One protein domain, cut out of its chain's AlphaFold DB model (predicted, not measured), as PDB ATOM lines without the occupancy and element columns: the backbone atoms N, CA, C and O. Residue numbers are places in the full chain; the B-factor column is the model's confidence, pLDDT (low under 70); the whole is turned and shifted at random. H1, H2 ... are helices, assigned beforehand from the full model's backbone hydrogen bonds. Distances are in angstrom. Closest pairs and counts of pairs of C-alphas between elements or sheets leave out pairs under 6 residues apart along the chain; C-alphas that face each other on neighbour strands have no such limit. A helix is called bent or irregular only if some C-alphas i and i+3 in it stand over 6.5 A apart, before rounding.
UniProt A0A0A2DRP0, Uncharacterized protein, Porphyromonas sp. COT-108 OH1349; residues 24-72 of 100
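What this domain is: This is residues 24 to 72 of the 100 residues of an uncharacterized protein of Porphyromonas sp. COT-108 OH1349 (UniProt A0A0A2DRP0). Look for an open V made by one long bent helix, H1, and a shorter helix, H2: they meet at a corner near residues 48 to 56, and the gap between the arm H1a and H2 is empty. The far arm of H1 sticks out on one side, and residues 61 to 72, the later part of H2 with the tail after it, stick out on the other. The printed part has 49 residues with two named helices, H1 then H2, and no named strand; its class is all helix. It is only just loose, close to extended, with a radius of gyration of the C-alphas of 14.4 A, and flat, spanning 42 by 33 by 11 A.

How they stand to each other: Begin with H1, residues 24 to 49, which by its hydrogen bonds was assigned as one helix but is bent: C-alphas 39 and 42 are 6.9 A apart. Its arms, H1a at residues 24 to 39 and H1b at residues 42 to 49, stand at a steep tilt of 49 degrees. Beyond a tight link of 3 residues you reach H2, residues 53 to 67. H1b and H2 are close but not clearly touching; their closest C-alphas, those of Met 48 and Tyr 56, are 6.5 A apart. They run opposite ways at a steep tilt of 48 degrees. H1a and H2 are apart. In H1a and H1b every O i to N i+4 pair is within hydrogen-bond range; in H2, 8 of 11 are.

Where its parts are: Find C-alpha 24 at (494.871, 474.726, 302.267); from there H1a runs 22.3 A to C-alpha 39. H1b covers 11.0 A, ending at C-alpha 49 at (499.299, 445.481, 325.693). H2 runs 21.0 A from C-alpha 53 to C-alpha 67 at (496.970, 464.118, 329.217), and is only just irregular: C-alphas 62 and 65 are 6.7 A apart.

The domain as a whole: The two C-alphas farthest apart, those of Val 24 and Glu 53, are 42.8 A apart. Residues 24 to 46, which belong to H1, stand free, as do residues 61 to 72, of which 61 to 67 belong to H2. The printed part has no cut and no long link. Its mean pLDDT is 81.9; look at residues 24 to 25 for the values under 70.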
ATOM      1  N   VAL A  24     495.749 475.875 302.573       68.81
ATOM      2  CA  VAL A  24     494.871 474.726 302.267       68.81
ATOM      3  C   VAL A  24     495.660 473.418 302.239       68.81
ATOM      4  O   VAL A  24     495.273 472.466 302.906       68.81
ATOM      5  N   ILE A  25     496.831 473.424 301.597       68.88
ATOM      6  CA  ILE A  25     497.746 472.274 301.533       68.88
ATOM      7  C   ILE A  25     498.194 471.853 302.944       68.88
ATOM      8  O   ILE A  25     498.160 470.685 303.309       68.88
ATOM      9  N   THR A  26     498.562 472.814 303.795       74.25
ATOM     10  CA  THR A  26     498.997 472.536 305.176       74.25
ATOM     11  C   THR A  26     497.837 472.132 306.092       74.25
ATOM     12  O   THR A  26     498.060 471.549 307.153       74.25
ATOM     13  N   ARG A  27     496.593 472.462 305.729       78.81
ATOM     14  CA  ARG A  27     495.387 472.010 306.429       78.81
ATOM     15  C   ARG A  27     495.069 470.565 306.068       78.81
ATOM     16  O   ARG A  27     494.876 469.763 306.968       78.81
ATOM     17  N   GLU A  28     495.073 470.237 304.784       79.94
ATOM     18  CA  GLU A  28     494.823 468.884 304.282       79.94
ATOM     19  C   GLU A  28     495.840 467.877 304.822       79.94
ATOM     20  O   GLU A  28     495.451 466.850 305.367       79.94
ATOM     21  N   VAL A  29     497.133 468.219 304.808       74.56
ATOM     22  CA  VAL A  29     498.177 467.373 305.410       74.56
ATOM     23  C   VAL A  29     497.952 467.192 306.916       74.56
ATOM     24  O   VAL A  29     498.119 466.091 307.430       74.56
ATOM     25  N   ARG A  30     497.529 468.238 307.641       79.38
ATOM     26  CA  ARG A  30     497.203 468.115 309.074       79.38
ATOM     27  C   ARG A  30     496.002 467.209 309.328       79.38
ATOM     28  O   ARG A  30     496.037 466.456 310.293       79.38
ATOM     29  N   LEU A  31     494.973 467.280 308.487       83.94
ATOM     30  CA  LEU A  31     493.803 466.406 308.579       83.94
ATOM     31  C   LEU A  31     494.183 464.957 308.273       83.94
ATOM     32  O   LEU A  31     493.881 464.085 309.070       83.94
ATOM     33  N   MET A  32     494.957 464.719 307.216       78.81
ATOM     34  CA  MET A  32     495.445 463.384 306.875       78.81
ATOM     35  C   MET A  32     496.303 462.775 307.991       78.81
ATOM     36  O   MET A  32     496.152 461.601 308.314       78.81
ATOM     37  N   ILE A  33     497.184 463.566 308.613       73.06
ATOM     38  CA  ILE A  33     497.974 463.116 309.768       73.06
ATOM     39  C   ILE A  33     497.062 462.821 310.960       73.06
ATOM     40  O   ILE A  33     497.271 461.821 311.640       73.06
ATOM     41  N   LYS A  34     496.056 463.666 311.216       80.94
ATOM     42  CA  LYS A  34     495.084 463.436 312.287       80.94
ATOM     43  C   LYS A  34     494.327 462.127 312.066       80.94
ATOM     44  O   LYS A  34     494.336 461.280 312.949       80.94
ATOM     45  N   ASP A  35     493.770 461.932 310.876       84.38
ATOM     46  CA  ASP A  35     493.027 460.726 310.517       84.38
ATOM     47  C   ASP A  35     493.931 459.488 310.594       84.38
ATOM     48  O   ASP A  35     493.517 458.428 311.056       84.38
ATOM     49  N   PHE A  36     495.199 459.609 310.191       79.31
ATOM     50  CA  PHE A  36     496.176 458.537 310.347       79.31
ATOM     51  C   PHE A  36     496.420 458.190 311.819       79.31
ATOM     52  O   PHE A  36     496.456 457.010 312.162       79.31
ATOM     53  N   VAL A  37     496.587 459.181 312.698       81.50
ATOM     54  CA  VAL A  37     496.757 458.925 314.136       81.50
ATOM     55  C   VAL A  37     495.500 458.284 314.719       81.50
ATOM     56  O   VAL A  37     495.617 457.252 315.376       81.50
ATOM     57  N   ASP A  38     494.318 458.826 314.419       82.94
ATOM     58  CA  ASP A  38     493.035 458.338 314.936       82.94
ATOM     59  C   ASP A  38     492.788 456.871 314.530       82.94
ATOM     60  O   ASP A  38     492.444 456.041 315.371       82.94
ATOM     61  N   ASN A  39     493.073 456.511 313.273       86.81
ATOM     62  CA  ASN A  39     492.933 455.135 312.778       86.81
ATOM     63  C   ASN A  39     493.953 454.154 313.384       86.81
ATOM     64  O   ASN A  39     493.693 452.954 313.459       86.81
ATOM     65  N   ASN A  40     495.119 454.635 313.820       86.50
ATOM     66  CA  ASN A  40     496.142 453.792 314.439       86.50
ATOM     67  C   ASN A  40     495.978 453.646 315.956       86.50
ATOM     68  O   ASN A  40     496.746 452.914 316.576       86.50
ATOM     69  N   MET A  41     494.990 454.296 316.577       80.94
ATOM     70  CA  MET A  41     494.789 454.189 318.023       80.94
ATOM     71  C   MET A  41     494.455 452.760 318.466       80.94
ATOM     72  O   MET A  41     494.945 452.306 319.499       80.94
ATOM     73  N   GLU A  42     493.676 452.016 317.682       85.12
ATOM     74  CA  GLU A  42     493.317 450.635 318.018       85.12
ATOM     75  C   GLU A  42     494.530 449.695 317.950       85.12
ATOM     76  O   GLU A  42     494.802 448.936 318.884       85.12
ATOM     77  N   THR A  43     495.323 449.798 316.879       85.12
ATOM     78  CA  THR A  43     496.558 449.015 316.720       85.12
ATOM     79  C   THR A  43     497.612 449.412 317.750       85.12
ATOM     80  O   THR A  43     498.375 448.564 318.220       85.12
ATOM     81  N   PHE A  44     497.634 450.685 318.151       84.56
ATOM     82  CA  PHE A  44     498.481 451.184 319.223       84.56
ATOM     83  C   PHE A  44     498.137 450.529 320.563       84.56
ATOM     84  O   PHE A  44     499.038 449.999 321.207       84.56
ATOM     85  N   ILE A  45     496.858 450.475 320.949       84.38
ATOM     86  CA  ILE A  45     496.418 449.817 322.193       84.38
ATOM     87  C   ILE A  45     496.808 448.333 322.189       84.38
ATOM     88  O   ILE A  45     497.360 447.833 323.169       84.38
ATOM     89  N   GLN A  46     496.587 447.633 321.072       87.56
ATOM     90  CA  GLN A  46     496.959 446.220 320.939       87.56
ATOM     91  C   GLN A  46     498.468 445.998 321.114       87.56
ATOM     92  O   GLN A  46     498.883 445.105 321.852       87.56
ATOM     93  N   ARG A  47     499.304 446.831 320.479       85.44
ATOM     94  CA  ARG A  47     500.768 446.758 320.619       85.44
ATOM     95  C   ARG A  47     501.248 447.167 322.004       85.44
ATOM     96  O   ARG A  47     502.234 446.618 322.481       85.44
ATOM     97  N   MET A  48     500.560 448.107 322.645       84.81
ATOM     98  CA  MET A  48     500.885 448.553 323.993       84.81
ATOM     99  C   MET A  48     500.646 447.431 325.008       84.81
ATOM    100  O   MET A  48     501.500 447.198 325.851       84.81
ATOM    101  N   ASN A  49     499.566 446.660 324.858       82.75
ATOM    102  CA  ASN A  49     499.299 445.481 325.693       82.75
ATOM    103  C   ASN A  49     500.276 444.316 325.449       82.75
ATOM    104  O   ASN A  49     500.431 443.461 326.313       82.75
ATOM    105  N   ALA A  50     500.921 444.269 324.281       90.12
ATOM    106  CA  ALA A  50     501.909 443.248 323.924       90.12
ATOM    107  C   ALA A  50     503.358 443.641 324.280       90.12
ATOM    108  O   ALA A  50     504.293 442.908 323.953       90.12
ATOM    109  N   LEU A  51     503.566 444.815 324.882       87.00
ATOM    110  CA  LEU A  51     504.890 445.350 325.180       87.00
ATOM    111  C   LEU A  51     505.443 444.781 326.493       87.00
ATOM    112  O   LEU A  51     504.697 444.503 327.427       87.00
ATOM    113  N   ASP A  52     506.768 444.674 326.577       89.00
ATOM    114  CA  ASP A  52     507.469 444.313 327.813       89.00
ATOM    115  C   ASP A  52     507.181 445.318 328.947       89.00
ATOM    116  O   ASP A  52     507.031 446.517 328.694       89.00
ATOM    117  N   GLU A  53     507.150 444.845 330.194       82.25
ATOM    118  CA  GLU A  53     506.671 445.593 331.367       82.25
ATOM    119  C   GLU A  53     507.424 446.920 331.569       82.25
ATOM    120  O   GLU A  53     506.828 447.961 331.873       82.25
ATOM    121  N   VAL A  54     508.738 446.920 331.320       87.31
ATOM    122  CA  VAL A  54     509.595 448.113 331.428       87.31
ATOM    123  C   VAL A  54     509.259 449.131 330.338       87.31
ATOM    124  O   VAL A  54     509.153 450.338 330.589       87.31
ATOM    125  N   ASN A  55     509.067 448.652 329.109       86.50
ATOM    126  CA  ASN A  55     508.759 449.498 327.960       86.50
ATOM    127  C   ASN A  55     507.325 450.033 328.024       86.50
ATOM    128  O   ASN A  55     507.085 451.177 327.626       86.50
ATOM    129  N   TYR A  56     506.393 449.252 328.571       87.38
ATOM    130  CA  TYR A  56     505.025 449.674 328.846       87.38
ATOM    131  C   TYR A  56     505.010 450.873 329.796       87.38
ATOM    132  O   TYR A  56     504.505 451.942 329.440       87.38
ATOM    133  N   CYS A  57     505.666 450.747 330.955       85.75
ATOM    134  CA  CYS A  57     505.775 451.828 331.936       85.75
ATOM    135  C   CYS A  57     506.421 453.085 331.334       85.75
ATOM    136  O   CYS A  57     505.912 454.195 331.500       85.75
ATOM    137  N   ARG A  58     507.516 452.924 330.579       88.88
ATOM    138  CA  ARG A  58     508.212 454.041 329.922       88.88
ATOM    139  C   ARG A  58     507.321 454.775 328.920       88.88
ATOM    140  O   ARG A  58     507.320 456.005 328.885       88.88
ATOM    141  N   THR A  59     506.580 454.027 328.110       86.75
ATOM    142  CA  THR A  59     505.685 454.585 327.089       86.75
ATOM    143  C   THR A  59     504.508 455.303 327.749       86.75
ATOM    144  O   THR A  59     504.156 456.406 327.339       86.75
ATOM    145  N   PHE A  60     503.966 454.752 328.836       85.19
ATOM    146  CA  PHE A  60     502.902 455.379 329.616       85.19
ATOM    147  C   PHE A  60     503.338 456.716 330.243       85.19
ATOM    148  O   PHE A  60     502.652 457.730 330.103       85.19
ATOM    149  N   VAL A  61     504.528 456.762 330.853       85.81
ATOM    150  CA  VAL A  61     505.106 458.003 331.408       85.81
ATOM    151  C   VAL A  61     505.354 459.052 330.321       85.81
ATOM    152  O   VAL A  61     505.222 460.245 330.583       85.81
ATOM    153  N   ALA A  62     505.682 458.638 329.094       86.06
ATOM    154  CA  ALA A  62     505.875 459.557 327.974       86.06
ATOM    155  C   ALA A  62     504.562 460.189 327.472       86.06
ATOM    156  O   ALA A  62     504.595 461.311 326.966       86.06
ATOM    157  N   ILE A  63     503.423 459.503 327.628       85.69
ATOM    158  CA  ILE A  63     502.091 459.994 327.229       85.69
ATOM    159  C   ILE A  63     501.487 460.915 328.296       85.69
ATOM    160  O   ILE A  63     500.825 461.898 327.960       85.69
ATOM    161  N   LEU A  64     501.766 460.655 329.576       83.44
ATOM    162  CA  LEU A  64     501.230 461.403 330.718       83.44
ATOM    163  C   LEU A  64     501.270 462.949 330.581       83.44
ATOM    164  O   LEU A  64     500.267 463.585 330.905       83.44
ATOM    165  N   PRO A  65     502.344 463.584 330.062       81.94
ATOM    166  CA  PRO A  65     502.425 465.036 329.880       81.94
ATOM    167  C   PRO A  65     501.434 465.632 328.884       81.94
ATOM    168  O   PRO A  65     501.230 466.842 328.884       81.94
ATOM    169  N   TYR A  66     500.896 464.811 327.982       80.88
ATOM    170  CA  TYR A  66     499.910 465.241 326.996       80.88
ATOM    171  C   TYR A  66     498.483 465.134 327.544       80.88
ATOM    172  O   TYR A  66     497.602 465.857 327.090       80.88
ATOM    173  N   CYS A  67     498.257 464.264 328.536       77.19
ATOM    174  CA  CYS A  67     496.970 464.118 329.217       77.19
ATOM    175  C   CYS A  67     496.834 465.053 330.424       77.19
ATOM    176  O   CYS A  67     495.741 465.538 330.704       77.19
ATOM    177  N   ALA A  68     497.930 465.295 331.148       72.75
ATOM    178  CA  ALA A  68     497.941 466.100 332.361       72.75
ATOM    179  C   ALA A  68     498.822 467.349 332.188       72.75
ATOM    180  O   ALA A  68     499.938 467.246 331.666       72.75
ATOM    181  N   PRO A  69     498.371 468.528 332.653       75.44
ATOM    182  CA  PRO A  69     499.188 469.733 332.626       75.44
ATOM    183  C   PRO A  69     500.446 469.522 333.473       75.44
ATOM    184  O   PRO A  69     500.374 469.166 334.650       75.44
ATOM    185  N   ARG A  70     501.619 469.756 332.878       72.88
ATOM    186  CA  ARG A  70     502.875 469.778 333.633       72.88
ATOM    187  C   ARG A  70     502.863 470.981 334.570       72.88
ATOM    188  O   ARG A  70     502.653 472.104 334.117       72.88
ATOM    189  N   LEU A  71     503.132 470.744 335.852       73.88
ATOM    190  CA  LEU A  71     503.409 471.815 336.804       73.88
ATOM    191  C   LEU A  71     504.626 472.594 336.295       73.88
ATOM    192  O   LEU A  71     505.745 472.081 336.291       73.88
ATOM    193  N   GLN A  72     504.391 473.807 335.803       75.19
ATOM    194  CA  GLN A  72     505.469 474.732 335.487       75.19
ATOM    195  C   GLN A  72     506.025 475.249 336.810       75.19
ATOM    196  O   GLN A  72     505.270 475.742 337.651       75.19
TER     197      GLN A  72